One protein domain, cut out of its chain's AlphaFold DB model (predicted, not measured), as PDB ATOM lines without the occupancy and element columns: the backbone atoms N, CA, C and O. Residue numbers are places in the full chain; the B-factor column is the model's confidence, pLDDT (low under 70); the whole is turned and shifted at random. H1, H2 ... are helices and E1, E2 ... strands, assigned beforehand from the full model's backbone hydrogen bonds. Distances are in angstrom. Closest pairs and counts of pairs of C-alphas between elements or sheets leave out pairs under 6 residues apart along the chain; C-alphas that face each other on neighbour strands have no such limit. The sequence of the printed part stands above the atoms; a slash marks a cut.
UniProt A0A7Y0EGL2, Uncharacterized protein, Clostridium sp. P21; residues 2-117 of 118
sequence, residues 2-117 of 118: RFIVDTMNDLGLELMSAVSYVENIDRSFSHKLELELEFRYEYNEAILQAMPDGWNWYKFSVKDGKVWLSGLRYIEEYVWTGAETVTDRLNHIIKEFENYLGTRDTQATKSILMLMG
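This is residues 2 to 117 of the 118 residues of an uncharacterized protein of Clostridium sp. P21 (UniProt A0A7Y0EGL2). A twisted sheet of four long strands has two helices, H1 and H3, packed over one face, while the other face is bare. H4 sits off the sheet, beyond the last residues of H1 and H3, and the short H2 lies near the sheet and H4. The printed part has 116 residues, with four named helices and four named strands in the order H1 E1 E2 H2 E3 E4 H3 H4; the sheet runs E1 E2 E4 E3, antiparallel throughout, and the class is mixed, helices and strands. The whole is only just compact, close to loose, with a radius of gyration of the C-alphas of 15.7 A and spans of 49 by 36 by 22 A.

H1, residues 2 to 10, begins at C-alpha 2 (-52.331, -23.690, 24.695). E1, residues 15 to 24, is 27.3 A long, and E2, residues 30 to 39, is 29.6 A long. H2 holds residues 45 to 48, and E3 holds residues 55 to 62, over 21.7 A. E4, residues 67 to 79, is 37.5 A long and begins at C-alpha 67 (-60.333, -36.022, 2.897). H3, residues 86 to 101, is 22.9 A long. H4, residues 106 to 116, is 15.3 A long and ends at C-alpha 116 (-49.548, -22.574, -2.053).

E1 and E2 form a hairpin, with N 19 and O 36 at 2.9 A. E2 and E4 are antiparallel at 160 degrees, with N 35 and O 74 at 3.0 A. E3 and E4 form a hairpin at 138 degrees, with N 58 and O 71 at 2.9 A. E2, H2 and E3 make a split strand-helix-strand unit, two strands running the same way with E4 between them, and its crossover is right-handed. H1 and H3 are on the same face of the sheet, in two layers, helices on one face of a sheet; the height over the sheet is 9.9 A for H1 and 9.9 A for H3. H3 is closest to E2 at the C-alphas of Leu 33 and Leu 90, 7.1 A apart. H3 touches H1 with its residues 97 to 101 alone, at a shallow tilt of 22 degrees, the same way; the closest C-alphas, of Ile 4 and Glu 98, are 6.0 A apart. H2 only grazes the sheet. H2 and H4 only just touch, with 3 pairs of C-alphas within 8 A, the closest those of Ile 47 and Thr 109 at 6.6 A. H4 is not on the sheet. In H1, H3 and H4 every O i to N i+4 pair is within hydrogen-bond range; H2 is too short for such a pair.

The C-alphas farthest apart, of Arg 27 and Leu 115, are 50.5 A apart. The printed part has no cut and no long link. The mean pLDDT of the printed part is 90.8, and residue 117 is under 70.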
ATOM      1  N   ARG A   2     -51.588 -24.896  25.142       89.25
ATOM      2  CA  ARG A   2     -52.331 -23.690  24.695       89.25
ATOM      3  C   ARG A   2     -51.508 -22.732  23.817       89.25
ATOM      4  O   ARG A   2     -51.985 -22.345  22.765       89.25
ATOM      5  N   PHE A   3     -50.272 -22.414  24.209       92.62
ATOM      6  CA  PHE A   3     -49.395 -21.547  23.414       92.62
ATOM      7  C   PHE A   3     -49.134 -22.102  22.008       92.62
ATOM      8  O   PHE A   3     -49.190 -21.352  21.040       92.62
ATOM      9  N   ILE A   4     -48.881 -23.412  21.891       94.19
ATOM     10  CA  ILE A   4     -48.705 -24.084  20.593       94.19
ATOM     11  C   ILE A   4     -49.962 -23.900  19.745       94.19
ATOM     12  O   ILE A   4     -49.857 -23.516  18.586       94.19
ATOM     13  N   VAL A   5     -51.142 -24.126  20.334       93.62
ATOM     14  CA  VAL A   5     -52.420 -23.984  19.628       93.62
ATOM     15  C   VAL A   5     -52.621 -22.561  19.117       93.62
ATOM     16  O   VAL A   5     -52.883 -22.365  17.932       93.62
ATOM     17  N   ASP A   6     -52.455 -21.577  19.998       94.38
ATOM     18  CA  ASP A   6     -52.627 -20.164  19.668       94.38
ATOM     19  C   ASP A   6     -51.624 -19.739  18.576       94.38
ATOM     20  O   ASP A   6     -52.019 -19.181  17.555       94.38
ATOM     21  N   THR A   7     -50.349 -20.117  18.716       94.69
ATOM     22  CA  THR A   7     -49.294 -19.757  17.753       94.69
ATOM     23  C   THR A   7     -49.504 -20.416  16.391       94.69
ATOM     24  O   THR A   7     -49.331 -19.766  15.366       94.69
ATOM     25  N   MET A   8     -49.909 -21.688  16.338       94.25
ATOM     26  CA  MET A   8     -50.201 -22.366  15.068       94.25
ATOM     27  C   MET A   8     -51.367 -21.705  14.328       94.25
ATOM     28  O   MET A   8     -51.260 -21.427  13.132       94.25
ATOM     29  N   ASN A   9     -52.438 -21.365  15.046       92.25
ATOM     30  CA  ASN A   9     -53.555 -20.618  14.470       92.25
ATOM     31  C   ASN A   9     -53.106 -19.236  13.973       92.25
ATOM     32  O   ASN A   9     -53.488 -18.819  12.876       92.25
ATOM     33  N   ASP A  10     -52.234 -18.554  14.720       93.94
ATOM     34  CA  ASP A  10     -51.644 -17.288  14.288       93.94
ATOM     35  C   ASP A  10     -50.797 -17.449  13.023       93.94
ATOM     36  O   ASP A  10     -50.858 -16.579  12.155       93.94
ATOM     37  N   LEU A  11     -50.089 -18.570  12.845       93.25
ATOM     38  CA  LEU A  11     -49.378 -18.924  11.609       93.25
ATOM     39  C   LEU A  11     -50.318 -19.272  10.438       93.25
ATOM     40  O   LEU A  11     -49.860 -19.378   9.302       93.25
ATOM     41  N   GLY A  12     -51.627 -19.409  10.675       92.69
ATOM     42  CA  GLY A  12     -52.608 -19.850   9.677       92.69
ATOM     43  C   GLY A  12     -52.697 -21.372   9.522       92.69
ATOM     44  O   GLY A  12     -53.333 -21.856   8.585       92.69
ATOM     45  N   LEU A  13     -52.068 -22.118  10.432       93.44
ATOM     46  CA  LEU A  13     -52.118 -23.574  10.517       93.44
ATOM     47  C   LEU A  13     -53.221 -23.968  11.501       93.44
ATOM     48  O   LEU A  13     -52.998 -24.051  12.706       93.44
ATOM     49  N   GLU A  14     -54.434 -24.165  10.990       93.31
ATOM     50  CA  GLU A  14     -55.597 -24.396  11.842       93.31
ATOM     51  C   GLU A  14     -55.562 -25.801  12.448       93.31
ATOM     52  O   GLU A  14     -55.660 -26.805  11.735       93.31
ATOM     53  N   LEU A  15     -55.446 -25.868  13.774       93.75
ATOM     54  CA  LEU A  15     -55.445 -27.124  14.518       93.75
ATOM     55  C   LEU A  15     -56.862 -27.608  14.817       93.75
ATOM     56  O   LEU A  15     -57.729 -26.854  15.258       93.75
ATOM     57  N   MET A  16     -57.068 -28.907  14.643       93.19
ATOM     58  CA  MET A  16     -58.247 -29.626  15.116       93.19
ATOM     59  C   MET A  16     -58.028 -30.215  16.504       93.19
ATOM     60  O   MET A  16     -58.933 -30.179  17.339       93.19
ATOM     61  N   SER A  17     -56.839 -30.763  16.747       93.62
ATOM     62  CA  SER A  17     -56.487 -31.394  18.012       93.62
ATOM     63  C   SER A  17     -55.014 -31.156  18.337       93.62
ATOM     64  O   SER A  17     -54.177 -30.949  17.457       93.62
ATOM     65  N   ALA A  18     -54.716 -31.118  19.632       95.38
ATOM     66  CA  ALA A  18     -53.364 -31.018  20.149       95.38
ATOM     67  C   ALA A  18     -53.316 -31.808  21.456       95.38
ATOM     68  O   ALA A  18     -53.892 -31.396  22.468       95.38
ATOM     69  N   VAL A  19     -52.669 -32.964  21.420       94.88
ATOM     70  CA  VAL A  19     -52.730 -33.978  22.474       94.88
ATOM     71  C   VAL A  19     -51.332 -34.485  22.800       94.88
ATOM     72  O   VAL A  19     -50.420 -34.442  21.977       94.88
ATOM     73  N   SER A  20     -51.157 -34.934  24.035       93.69
ATOM     74  CA  SER A  20     -49.931 -35.578  24.492       93.69
ATOM     75  C   SER A  20     -50.279 -36.870  25.206       93.69
ATOM     76  O   SER A  20     -51.188 -36.882  26.043       93.69
ATOM     77  N   TYR A  21     -49.528 -37.923  24.923       93.56
ATOM     78  CA  TYR A  21     -49.709 -39.251  25.476       93.56
ATOM     79  C   TYR A  21     -48.426 -39.719  26.152       93.56
ATOM     80  O   TYR A  21     -47.315 -39.459  25.691       93.56
ATOM     81  N   VAL A  22     -48.610 -40.427  27.260       93.44
ATOM     82  CA  VAL A  22     -47.548 -41.134  27.966       93.44
ATOM     83  C   VAL A  22     -48.018 -42.566  28.140       93.44
ATOM     84  O   VAL A  22     -49.038 -42.816  28.785       93.44
ATOM     85  N   GLU A  23     -47.280 -43.500  27.562       92.56
ATOM     86  CA  GLU A  23     -47.546 -44.930  27.663       92.56
ATOM     87  C   GLU A  23     -46.392 -45.611  28.403       92.56
ATOM     88  O   GLU A  23     -45.226 -45.342  28.132       92.56
ATOM     89  N   ASN A  24     -46.703 -46.497  29.349       90.56
ATOM     90  CA  ASN A  24     -45.686 -47.328  29.995       90.56
ATOM     91  C   ASN A  24     -45.390 -48.520  29.082       90.56
ATOM     92  O   ASN A  24     -46.281 -49.339  28.856       90.56
ATOM     93  N   ILE A  25     -44.160 -48.622  28.577       86.44
ATOM     94  CA  ILE A  25     -43.764 -49.687  27.645       86.44
ATOM     95  C   ILE A  25     -43.560 -51.002  28.406       86.44
ATOM     96  O   ILE A  25     -43.972 -52.070  27.954       86.44
ATOM     97  N   ASP A  26     -42.938 -50.939  29.585       80.12
ATOM     98  CA  ASP A  26     -42.634 -52.111  30.398       80.12
ATOM     99  C   ASP A  26     -42.546 -51.793  31.904       80.12
ATOM    100  O   ASP A  26     -42.861 -50.698  32.369       80.12
ATOM    101  N   ARG A  27     -42.138 -52.793  32.700       70.56
ATOM    102  CA  ARG A  27     -41.903 -52.637  34.147       70.56
ATOM    103  C   ARG A  27     -40.575 -51.934  34.472       70.56
ATOM    104  O   ARG A  27     -40.279 -51.755  35.649       70.56
ATOM    105  N   SER A  28     -39.784 -51.568  33.465       70.88
ATOM    106  CA  SER A  28     -38.393 -51.111  33.583       70.88
ATOM    107  C   SER A  28     -38.264 -49.585  33.599       70.88
ATOM    108  O   SER A  28     -37.201 -49.062  33.286       70.88
ATOM    109  N   PHE A  29     -39.332 -48.872  33.972       85.56
ATOM    110  CA  PHE A  29     -39.392 -47.405  33.941       85.56
ATOM    111  C   PHE A  29     -39.220 -46.807  32.530       85.56
ATOM    112  O   PHE A  29     -38.811 -45.654  32.389       85.56
ATOM    113  N   SER A  30     -39.525 -47.588  31.489       91.75
ATOM    114  CA  SER A  30     -39.523 -47.129  30.099       91.75
ATOM    115  C   SER A  30     -40.900 -46.599  29.717       91.75
ATOM    116  O   SER A  30     -41.925 -47.261  29.913       91.75
ATOM    117  N   HIS A  31     -40.920 -45.408  29.133       92.56
ATOM    118  CA  HIS A  31     -42.124 -44.693  28.749       92.56
ATOM    119  C   HIS A  31     -42.041 -44.286  27.286       92.56
ATOM    120  O   HIS A  31     -41.020 -43.776  26.838       92.56
ATOM    121  N   LYS A  32     -43.129 -44.455  26.545       94.25
ATOM    122  CA  LYS A  32     -43.290 -43.850  25.233       94.25
ATOM    123  C   LYS A  32     -43.980 -42.508  25.419       94.25
ATOM    124  O   LYS A  32     -45.094 -42.448  25.942       94.25
ATOM    125  N   LEU A  33     -43.304 -41.446  25.010       95.12
ATOM    126  CA  LEU A  33     -43.826 -40.089  24.998       95.12
ATOM    127  C   LEU A  33     -44.244 -39.758  23.585       95.12
ATOM    128  O   LEU A  33     -43.501 -39.986  22.631       95.12
ATOM    129  N   GLU A  34     -45.441 -39.216  23.456       95.69
ATOM    130  CA  GLU A  34     -45.987 -38.874  22.164       95.69
ATOM    131  C   GLU A  34     -46.717 -37.542  22.237       95.69
ATOM    132  O   GLU A  34     -47.498 -37.300  23.154       95.69
ATOM    133  N   LEU A  35     -46.454 -36.668  21.270       96.94
ATOM    134  CA  LEU A  35     -47.240 -35.463  21.053       96.94
ATOM    135  C   LEU A  35     -47.785 -35.508  19.643       96.94
ATOM    136  O   LEU A  35     -47.048 -35.813  18.709       96.94
ATOM    137  N   GLU A  36     -49.056 -35.176  19.500       96.88
ATOM    138  CA  GLU A  36     -49.740 -35.196  18.221       96.88
ATOM    139  C   GLU A  36     -50.539 -33.907  18.046       96.88
ATOM    140  O   GLU A  36     -51.262 -33.460  18.943       96.88
ATOM    141  N   LEU A  37     -50.350 -33.286  16.887       96.62
ATOM    142  CA  LEU A  37     -51.045 -32.090  16.444       96.62
ATOM    143  C   LEU A  37     -51.716 -32.420  15.115       96.62
ATOM    144  O   LEU A  37     -51.028 -32.685  14.130       96.62
ATOM    145  N   GLU A  38     -53.038 -32.381  15.067       95.50
ATOM    146  CA  GLU A  38     -53.790 -32.638  13.840       95.50
ATOM    147  C   GLU A  38     -54.317 -31.330  13.265       95.50
ATOM    148  O   GLU A  38     -54.914 -30.520  13.981       95.50
ATOM    149  N   PHE A  39     -54.154 -31.135  11.960       94.81
ATOM    150  CA  PHE A  39     -54.608 -29.935  11.273       94.81
ATOM    151  C   PHE A  39     -55.932 -30.143  10.535       94.81
ATOM    152  O   PHE A  39     -56.244 -31.236  10.063       94.81
ATOM    153  N   ARG A  40     -56.693 -29.055  10.358       92.06
ATOM    154  CA  ARG A  40     -57.943 -29.052   9.574       92.06
ATOM    155  C   ARG A  40     -57.717 -29.311   8.085       92.06
ATOM    156  O   ARG A  40     -58.639 -29.754   7.401       92.06
ATOM    157  N   TYR A  41     -56.520 -29.026   7.586       91.06
ATOM    158  CA  TYR A  41     -56.193 -29.103   6.170       91.06
ATOM    159  C   TYR A  41     -54.920 -29.914   5.936       91.06
ATOM    160  O   TYR A  41     -54.118 -30.161   6.842       91.06
ATOM    161  N   GLU A  42     -54.730 -30.335   4.691       91.06
ATOM    162  CA  GLU A  42     -53.433 -30.802   4.225       91.06
ATOM    163  C   GLU A  42     -52.525 -29.591   3.995       91.06
ATOM    164  O   GLU A  42     -52.776 -28.767   3.116       91.06
ATOM    165  N   TYR A  43     -51.465 -29.489   4.790       89.62
ATOM    166  CA  TYR A  43     -50.414 -28.503   4.608       89.62
ATOM    167  C   TYR A  43     -49.179 -29.145   3.983       89.62
ATOM    168  O   TYR A  43     -48.921 -30.342   4.126       89.62
ATOM    169  N   ASN A  44     -48.398 -28.331   3.278       86.19
ATOM    170  CA  ASN A  44     -47.099 -28.758   2.789       86.19
ATOM    171  C   ASN A  44     -46.078 -28.723   3.933       86.19
ATOM    172  O   ASN A  44     -45.941 -27.704   4.607       86.19
ATOM    173  N   GLU A  45     -45.325 -29.808   4.107       84.38
ATOM    174  CA  GLU A  45     -44.304 -29.954   5.151       84.38
ATOM    175  C   GLU A  45     -43.238 -28.844   5.149       84.38
ATOM    176  O   GLU A  45     -42.708 -28.478   6.200       84.38
ATOM    177  N   ALA A  46     -42.974 -28.241   3.985       85.06
ATOM    178  CA  ALA A  46     -42.014 -27.157   3.818       85.06
ATOM    179  C   ALA A  46     -42.442 -25.844   4.492       85.06
ATOM    180  O   ALA A  46     -41.676 -24.883   4.489       85.06
ATOM    181  N   ILE A  47     -43.648 -25.756   5.057       87.56
ATOM    182  CA  ILE A  47     -44.119 -24.532   5.704       87.56
ATOM    183  C   ILE A  47     -43.486 -24.282   7.077       87.56
ATOM    184  O   ILE A  47     -43.202 -23.139   7.436       87.56
ATOM    185  N   LEU A  48     -43.210 -25.352   7.821       85.50
ATOM    186  CA  LEU A  48     -42.556 -25.321   9.129       85.50
ATOM    187  C   LEU A  48     -41.102 -25.786   8.999       85.50
ATOM    188  O   LEU A  48     -40.642 -26.640   9.741       85.50
ATOM    189  N   GLN A  49     -40.368 -25.250   8.024       82.00
ATOM    190  CA  GLN A  49     -38.975 -25.622   7.727       82.00
ATOM    191  C   GLN A  49     -38.120 -25.838   8.988       82.00
ATOM    192  O   GLN A  49     -38.202 -25.043   9.932       82.00
ATOM    193  N   ALA A  50     -37.261 -26.863   8.950       85.75
ATOM    194  CA  ALA A  50     -36.291 -27.198   9.998       85.75
ATOM    195  C   ALA A  50     -36.919 -27.296  11.402       85.75
ATOM    196  O   ALA A  50     -36.549 -26.550  12.309       85.75
ATOM    197  N   MET A  51     -37.902 -28.187  11.558       91.56
ATOM    198  CA  MET A  51     -38.477 -28.499  12.870       91.56
ATOM    199  C   MET A  51     -37.420 -29.082  13.820       91.56
ATOM    200  O   MET A  51     -36.431 -29.643  13.341       91.56
ATOM    201  N   PRO A  52     -37.629 -28.981  15.145       93.25
ATOM    202  CA  PRO A  52     -36.764 -29.639  16.116       93.25
ATOM    203  C   PRO A  52     -36.730 -31.155  15.909       93.25
ATOM    204  O   PRO A  52     -37.693 -31.746  15.407       93.25
ATOM    205  N   ASP A  53     -35.633 -31.781  16.327       92.12
ATOM    206  CA  ASP A  53     -35.430 -33.218  16.155       92.12
ATOM    207  C   ASP A  53     -36.570 -34.027  16.794       92.12
ATOM    208  O   ASP A  53     -37.108 -33.681  17.846       92.12
ATOM    209  N   GLY A  54     -36.958 -35.121  16.137       92.25
ATOM    210  CA  GLY A  54     -38.042 -36.005  16.581       92.25
ATOM    211  C   GLY A  54     -39.447 -35.585  16.131       92.25
ATOM    212  O   GLY A  54     -40.343 -36.432  16.116       92.25
ATOM    213  N   TRP A  55     -39.652 -34.337  15.694       95.12
ATOM    214  CA  TRP A  55     -40.913 -33.910  15.082       95.12
ATOM    215  C   TRP A  55     -40.991 -34.328  13.616       95.12
ATOM    216  O   TRP A  55     -40.085 -34.074  12.826       95.12
ATOM    217  N   ASN A  56     -42.109 -34.938  13.238       94.25
ATOM    218  CA  ASN A  56     -42.337 -35.439  11.891       94.25
ATOM    219  C   ASN A  56     -43.708 -35.019  11.375       94.25
ATOM    220  O   ASN A  56     -44.703 -35.082  12.100       94.25
ATOM    221  N   TRP A  57     -43.759 -34.649  10.097       94.50
ATOM    222  CA  TRP A  57     -45.016 -34.516   9.373       94.50
ATOM    223  C   TRP A  57     -45.572 -35.891   9.030       94.50
ATOM    224  O   TRP A  57     -44.843 -36.801   8.638       94.50
ATOM    225  N   TYR A  58     -46.887 -36.027   9.128       93.38
ATOM    226  CA  TYR A  58     -47.599 -37.174   8.593       93.38
ATOM    227  C   TYR A  58     -48.882 -36.724   7.903       93.38
ATOM    228  O   TYR A  58     -49.408 -35.635   8.142       93.38
ATOM    229  N   LYS A  59     -49.372 -37.579   7.008       92.69
ATOM    230  CA  LYS A  59     -50.658 -37.409   6.338       92.69
ATOM    231  C   LYS A  59     -51.568 -38.543   6.744       92.69
ATOM    232  O   LYS A  59     -51.142 -39.695   6.817       92.69
ATOM    233  N   PHE A  60     -52.827 -38.216   6.962       91.12
ATOM    234  CA  PHE A  60     -53.845 -39.197   7.277       91.12
ATOM    235  C   PHE A  60     -55.135 -38.827   6.564       91.12
ATOM    236  O   PHE A  60     -55.396 -37.662   6.265       91.12
ATOM    237  N   SER A  61     -55.934 -39.837   6.244       91.06
ATOM    238  CA  SER A  61     -57.212 -39.620   5.589       91.06
ATOM    239  C   SER A  61     -58.349 -39.774   6.583       91.06
ATOM    240  O   SER A  61     -58.425 -40.786   7.280       91.06
ATOM    241  N   VAL A  62     -59.283 -38.834   6.578       85.12
ATOM    242  CA  VAL A  62     -60.560 -38.952   7.280       85.12
ATOM    243  C   VAL A  62     -61.680 -39.247   6.281       85.12
ATOM    244  O   VAL A  62     -61.558 -38.990   5.080       85.12
ATOM    245  N   LYS A  63     -62.798 -39.790   6.783       85.38
ATOM    246  CA  LYS A  63     -63.969 -40.187   5.973       85.38
ATOM    247  C   LYS A  63     -63.610 -41.194   4.868       85.38
ATOM    248  O   LYS A  63     -63.929 -40.967   3.700       85.38
ATOM    249  N   ASP A  64     -62.940 -42.279   5.249       84.25
ATOM    250  CA  ASP A  64     -62.589 -43.399   4.364       84.25
ATOM    251  C   ASP A  64     -61.806 -42.968   3.110       84.25
ATOM    252  O   ASP A  64     -62.192 -43.270   1.980       84.25
ATOM    253  N   GLY A  65     -60.724 -42.200   3.285       83.31
ATOM    254  CA  GLY A  65     -59.850 -41.804   2.171       83.31
ATOM    255  C   GLY A  65     -60.287 -40.558   1.397       83.31
ATOM    256  O   GLY A  65     -59.580 -40.135   0.485       83.31
ATOM    257  N   LYS A  66     -61.441 -39.960   1.723       83.12
ATOM    258  CA  LYS A  66     -62.019 -38.854   0.935       83.12
ATOM    259  C   LYS A  66     -61.440 -37.481   1.253       83.12
ATOM    260  O   LYS A  66     -61.541 -36.583   0.426       83.12
ATOM    261  N   VAL A  67     -60.903 -37.297   2.454       86.12
ATOM    262  CA  VAL A  67     -60.333 -36.022   2.897       86.12
ATOM    263  C   VAL A  67     -58.966 -36.305   3.487       86.12
ATOM    264  O   VAL A  67     -58.870 -37.045   4.462       86.12
ATOM    265  N   TRP A  68     -57.927 -35.728   2.895       88.75
ATOM    266  CA  TRP A  68     -56.569 -35.807   3.414       88.75
ATOM    267  C   TRP A  68     -56.298 -34.628   4.331       88.75
ATOM    268  O   TRP A  68     -56.594 -33.483   3.993       88.75
ATOM    269  N   LEU A  69     -55.768 -34.946   5.503       92.50
ATOM    270  CA  LEU A  69     -55.334 -34.008   6.517       92.50
ATOM    271  C   LEU A  69     -53.841 -34.206   6.755       92.50
ATOM    272  O   LEU A  69     -53.265 -35.254   6.441       92.50
ATOM    273  N   SER A  70     -53.222 -33.179   7.314       94.12
ATOM    274  CA  SER A  70     -51.844 -33.243   7.780       94.12
ATOM    275  C   SER A  70     -51.805 -33.219   9.301       94.12
ATOM    276  O   SER A  70     -52.728 -32.725   9.950       94.12
ATOM    277  N   GLY A  71     -50.727 -33.738   9.868       95.19
ATOM    278  CA  GLY A  71     -50.442 -33.618  11.286       95.19
ATOM    279  C   GLY A  71     -48.946 -33.563  11.553       95.19
ATOM    280  O   GLY A  71     -48.126 -33.873  10.684       95.19
ATOM    281  N   LEU A  72     -48.608 -33.162  12.772       96.50
ATOM    282  CA  LEU A  72     -47.269 -33.252  13.333       96.50
ATOM    283  C   LEU A  72     -47.258 -34.223  14.495       96.50
ATOM    284  O   LEU A  72     -48.132 -34.171  15.360       96.50
ATOM    285  N   ARG A  73     -46.240 -35.074  14.536       96.31
ATOM    286  CA  ARG A  73     -46.053 -36.030  15.617       96.31
ATOM    287  C   ARG A  73     -44.628 -35.997  16.130       96.31
ATOM    288  O   ARG A  73     -43.685 -36.000  15.342       96.31
ATOM    289  N   TYR A  74     -44.492 -36.022  17.444       97.12
ATOM    290  CA  TYR A  74     -43.249 -36.314  18.140       97.12
ATOM    291  C   TYR A  74     -43.391 -37.660  18.844       97.12
ATOM    292  O   TYR A  74     -44.419 -37.902  19.475       97.12
ATOM    293  N   ILE A  75     -42.378 -38.523  18.745       95.12
ATOM    294  CA  ILE A  75     -42.329 -39.803  19.462       95.12
ATOM    295  C   ILE A  75     -40.942 -39.969  20.074       95.12
ATOM    296  O   ILE A  75     -39.941 -39.867  19.368       95.12
ATOM    297  N   GLU A  76     -40.894 -40.291  21.360       94.81
ATOM    298  CA  GLU A  76     -39.665 -40.632  22.074       94.81
ATOM    299  C   GLU A  76     -39.895 -41.846  22.977       94.81
ATOM    300  O   GLU A  76     -40.928 -41.958  23.636       94.81
ATOM    301  N   GLU A  77     -38.912 -42.741  23.042       92.94
ATOM    302  CA  GLU A  77     -38.802 -43.715  24.127       92.94
ATOM    303  C   GLU A  77     -37.885 -43.140  25.210       92.94
ATOM    304  O   GLU A  77     -36.698 -42.909  24.987       92.94
ATOM    305  N   TYR A  78     -38.446 -42.890  26.389       92.25
ATOM    306  CA  TYR A  78     -37.771 -42.282  27.525       92.25
ATOM    307  C   TYR A  78     -37.629 -43.287  28.670       92.25
ATOM    308  O   TYR A  78     -38.618 -43.821  29.173       92.25
ATOM    309  N   VAL A  79     -36.396 -43.517  29.120       90.62
ATOM    310  CA  VAL A  79     -36.101 -44.365  30.284       90.62
ATOM    311  C   VAL A  79     -35.893 -43.477  31.502       90.62
ATOM    312  O   VAL A  79     -34.933 -42.707  31.568       90.62
ATOM    313  N   TRP A  80     -36.779 -43.588  32.491       87.62
ATOM    314  CA  TRP A  80     -36.675 -42.784  33.701       87.62
ATOM    315  C   TRP A  80     -35.548 -43.289  34.610       87.62
ATOM    316  O   TRP A  80     -35.601 -44.384  35.164       87.62
ATOM    317  N   THR A  81     -34.528 -42.452  34.795       87.62
ATOM    318  CA  THR A  81     -33.342 -42.753  35.619       87.62
ATOM    319  C   THR A  81     -33.402 -42.151  37.028       87.62
ATOM    320  O   THR A  81     -32.442 -42.259  37.788       87.62
ATOM    321  N   GLY A  82     -34.517 -41.512  37.398       82.06
ATOM    322  CA  GLY A  82     -34.714 -40.885  38.710       82.06
ATOM    323  C   GLY A  82     -34.359 -39.395  38.794       82.06
ATOM    324  O   GLY A  82     -34.726 -38.762  39.779       82.06
ATOM    325  N   ALA A  83     -33.693 -38.817  37.788       84.31
ATOM    326  CA  ALA A  83     -33.291 -37.403  37.797       84.31
ATOM    327  C   ALA A  83     -34.404 -36.437  37.348       84.31
ATOM    328  O   ALA A  83     -34.605 -35.396  37.964       84.31
ATOM    329  N   GLU A  84     -35.131 -36.792  36.289       88.69
ATOM    330  CA  GLU A  84     -36.163 -35.964  35.658       88.69
ATOM    331  C   GLU A  84     -37.430 -36.801  35.479       88.69
ATOM    332  O   GLU A  84     -37.351 -37.917  34.962       88.69
ATOM    333  N   THR A  85     -38.594 -36.318  35.920       90.81
ATOM    334  CA  THR A  85     -39.829 -37.097  35.769       90.81
ATOM    335  C   THR A  85     -40.265 -37.161  34.306       90.81
ATOM    336  O   THR A  85     -39.889 -36.337  33.476       90.81
ATOM    337  N   VAL A  86     -41.125 -38.123  33.980       91.25
ATOM    338  CA  VAL A  86     -41.715 -38.224  32.638       91.25
ATOM    339  C   VAL A  86     -42.474 -36.947  32.247       91.25
ATOM    340  O   VAL A  86     -42.436 -36.514  31.098       91.25
ATOM    341  N   THR A  87     -43.146 -36.317  33.214       91.06
ATOM    342  CA  THR A  87     -43.851 -35.048  33.005       91.06
ATOM    343  C   THR A  87     -42.881 -33.900  32.743       91.06
ATOM    344  O   THR A  87     -43.154 -33.074  31.874       91.06
ATOM    345  N   ASP A  88     -41.746 -33.854  33.439       93.81
ATOM    346  CA  ASP A  88     -40.713 -32.842  33.191       93.81
ATOM    347  C   ASP A  88     -40.148 -32.982  31.773       93.81
ATOM    348  O   ASP A  88     -40.107 -31.993  31.037       93.81
ATOM    349  N   ARG A  89     -39.870 -34.219  31.336       94.38
ATOM    350  CA  ARG A  89     -39.402 -34.493  29.971       94.38
ATOM    351  C   ARG A  89     -40.412 -34.041  28.925       94.38
ATOM    352  O   ARG A  89     -40.051 -33.352  27.971       94.38
ATOM    353  N   LEU A  90     -41.688 -34.360  29.137       93.81
ATOM    354  CA  LEU A  90     -42.769 -33.909  28.265       93.81
ATOM    355  C   LEU A  90     -42.845 -32.374  28.197       93.81
ATOM    356  O   LEU A  90     -42.981 -31.806  27.114       93.81
ATOM    357  N   ASN A  91     -42.713 -31.692  29.337       94.00
ATOM    358  CA  ASN A  91     -42.707 -30.233  29.390       94.00
ATOM    359  C   ASN A  91     -41.499 -29.632  28.657       94.00
ATOM    360  O   ASN A  91     -41.658 -28.601  28.001       94.00
ATOM    361  N   HIS A  92     -40.325 -30.264  28.715       95.06
ATOM    362  CA  HIS A  92     -39.160 -29.836  27.941       95.06
ATOM    363  C   HIS A  92     -39.395 -29.944  26.435       95.06
ATOM    364  O   HIS A  92     -39.141 -28.969  25.730       95.06
ATOM    365  N   ILE A  93     -39.958 -31.055  25.951       95.69
ATOM    366  CA  ILE A  93     -40.289 -31.230  24.525       95.69
ATOM    367  C   ILE A  93     -41.295 -30.167  24.067       95.69
ATOM    368  O   ILE A  93     -41.108 -29.524  23.033       95.69
ATOM    369  N   ILE A  94     -42.345 -29.929  24.865       95.50
ATOM    370  CA  ILE A  94     -43.323 -28.864  24.599       95.50
ATOM    371  C   ILE A  94     -42.606 -27.518  24.520       95.50
ATOM    372  O   ILE A  94     -42.824 -26.773  23.570       95.50
ATOM    373  N   LYS A  95     -41.739 -27.202  25.487       95.94
ATOM    374  CA  LYS A  95     -41.062 -25.906  25.553       95.94
ATOM    375  C   LYS A  95     -40.089 -25.687  24.400       95.94
ATOM    376  O   LYS A  95     -40.016 -24.578  23.876       95.94
ATOM    377  N   GLU A  96     -39.371 -26.724  23.990       96.50
ATOM    378  CA  GLU A  96     -38.508 -26.694  22.811       96.50
ATOM    379  C   GLU A  96     -39.316 -26.358  21.555       96.50
ATOM    380  O   GLU A  96     -38.948 -25.455  20.799       96.50
ATOM    381  N   PHE A  97     -40.474 -26.999  21.387       96.25
ATOM    382  CA  PHE A  97     -41.357 -26.719  20.262       96.25
ATOM    383  C   PHE A  97     -41.992 -25.320  20.336       96.25
ATOM    384  O   PHE A  97     -42.055 -24.621  19.327       96.25
ATOM    385  N   GLU A  98     -42.392 -24.849  21.523       95.75
ATOM    386  CA  GLU A  98     -42.854 -23.466  21.727       95.75
ATOM    387  C   GLU A  98     -41.779 -22.447  21.326       95.75
ATOM    388  O   GLU A  98     -42.074 -21.472  20.632       95.75
ATOM    389  N   ASN A  99     -40.527 -22.678  21.729       95.81
ATOM    390  CA  ASN A  99     -39.406 -21.812  21.375       95.81
ATOM    391  C   ASN A  99     -39.170 -21.811  19.861       95.81
ATOM    392  O   ASN A  99     -38.988 -20.745  19.279       95.81
ATOM    393  N   TYR A 100     -39.222 -22.982  19.218       95.62
ATOM    394  CA  TYR A 100     -39.150 -23.099  17.764       95.62
ATOM    395  C   TYR A 100     -40.244 -22.275  17.071       95.62
ATOM    396  O   TYR A 100     -39.930 -21.470  16.189       95.62
ATOM    397  N   LEU A 101     -41.503 -22.407  17.497       94.56
ATOM    398  CA  LEU A 101     -42.616 -21.639  16.935       94.56
ATOM    399  C   LEU A 101     -42.428 -20.132  17.123       94.56
ATOM    400  O   LEU A 101     -42.700 -19.368  16.201       94.56
ATOM    401  N   GLY A 102     -41.867 -19.713  18.260       93.25
ATOM    402  CA  GLY A 102     -41.513 -18.317  18.522       93.25
ATOM    403  C   GLY A 102     -40.478 -17.725  17.555       93.25
ATOM    404  O   GLY A 102     -40.344 -16.507  17.484       93.25
ATOM    405  N   THR A 103     -39.761 -18.554  16.786       93.00
ATOM    406  CA  THR A 103     -38.834 -18.091  15.735       93.00
ATOM    407  C   THR A 103     -39.482 -17.942  14.359       93.00
ATOM    408  O   THR A 103     -38.810 -17.523  13.416       93.00
ATOM    409  N   ARG A 104     -40.745 -18.352  14.188       92.62
ATOM    410  CA  ARG A 104     -41.424 -18.335  12.885       92.62
ATOM    411  C   ARG A 104     -41.989 -16.948  12.594       92.62
ATOM    412  O   ARG A 104     -42.644 -16.344  13.437       92.62
ATOM    413  N   ASP A 105     -41.771 -16.464  11.373       91.25
ATOM    414  CA  ASP A 105     -42.388 -15.226  10.899       91.25
ATOM    415  C   ASP A 105     -43.819 -15.509  10.438       91.25
ATOM    416  O   ASP A 105     -44.063 -16.087   9.377       91.25
ATOM    417  N   THR A 106     -44.776 -15.063  11.247       91.19
ATOM    418  CA  THR A 106     -46.203 -15.232  10.990       91.19
ATOM    419  C   THR A 106     -46.654 -14.691   9.638       91.19
ATOM    420  O   THR A 106     -47.477 -15.319   8.966       91.19
ATOM    421  N   GLN A 107     -46.142 -13.534   9.219       90.06
ATOM    422  CA  GLN A 107     -46.551 -12.914   7.964       90.06
ATOM    423  C   GLN A 107     -45.967 -13.668   6.769       90.06
ATOM    424  O   GLN A 107     -46.680 -13.911   5.789       90.06
ATOM    425  N   ALA A 108     -44.701 -14.078   6.857       90.06
ATOM    426  CA  ALA A 108     -44.066 -14.895   5.830       90.06
ATOM    427  C   ALA A 108     -44.776 -16.248   5.679       90.06
ATOM    428  O   ALA A 108     -45.143 -16.620   4.565       90.06
ATOM    429  N   THR A 109     -45.060 -16.943   6.786       89.81
ATOM    430  CA  THR A 109     -45.769 -18.232   6.771       89.81
ATOM    431  C   THR A 109     -47.158 -18.109   6.144       89.81
ATOM    432  O   THR A 109     -47.489 -18.875   5.239       89.81
ATOM    433  N   LYS A 110     -47.949 -17.099   6.532       89.50
ATOM    434  CA  LYS A 110     -49.261 -16.831   5.917       89.50
ATOM    435  C   LYS A 110     -49.164 -16.513   4.425       89.50
ATOM    436  O   LYS A 110     -49.999 -16.968   3.651       89.50
ATOM    437  N   SER A 111     -48.146 -15.760   4.011       89.31
ATOM    438  CA  SER A 111     -47.924 -15.443   2.594       89.31
ATOM    439  C   SER A 111     -47.591 -16.702   1.793       89.31
ATOM    440  O   SER A 111     -48.132 -16.898   0.708       89.31
ATOM    441  N   ILE A 112     -46.763 -17.590   2.349       87.44
ATOM    442  CA  ILE A 112     -46.466 -18.896   1.752       87.44
ATOM    443  C   ILE A 112     -47.750 -19.724   1.628       87.44
ATOM    444  O   ILE A 112     -48.026 -20.219   0.541       87.44
ATOM    445  N   LEU A 113     -48.578 -19.811   2.678       87.75
ATOM    446  CA  LEU A 113     -49.873 -20.508   2.613       87.75
ATOM    447  C   LEU A 113     -50.758 -19.993   1.482       87.75
ATOM    448  O   LEU A 113     -51.336 -20.790   0.750       87.75
ATOM    449  N   MET A 114     -50.851 -18.670   1.325       85.88
ATOM    450  CA  MET A 114     -51.642 -18.059   0.256       85.88
ATOM    451  C   MET A 114     -51.097 -18.404  -1.132       85.88
ATOM    452  O   MET A 114     -51.878 -18.677  -2.035       85.88
ATOM    453  N   LEU A 115     -49.772 -18.427  -1.302       84.19
ATOM    454  CA  LEU A 115     -49.129 -18.786  -2.571       84.19
ATOM    455  C   LEU A 115     -49.263 -20.276  -2.904       84.19
ATOM    456  O   LEU A 115     -49.298 -20.642  -4.073       84.19
ATOM    457  N   MET A 116     -49.326 -21.135  -1.889       76.31
ATOM    458  CA  MET A 116     -49.548 -22.574  -2.053       76.31
ATOM    459  C   MET A 116     -51.035 -22.924  -2.211       76.31
ATOM    460  O   MET A 116     -51.357 -24.054  -2.570       76.31
ATOM    461  N   GLY A 117     -51.922 -21.967  -1.926       63.78
ATOM    462  CA  GLY A 117     -53.377 -22.097  -1.921       63.78
ATOM    463  C   GLY A 117     -54.091 -21.511  -3.143       63.78
ATOM    464  O   GLY A 117     -55.257 -21.135  -3.012       63.78
TER     465      GLY A 117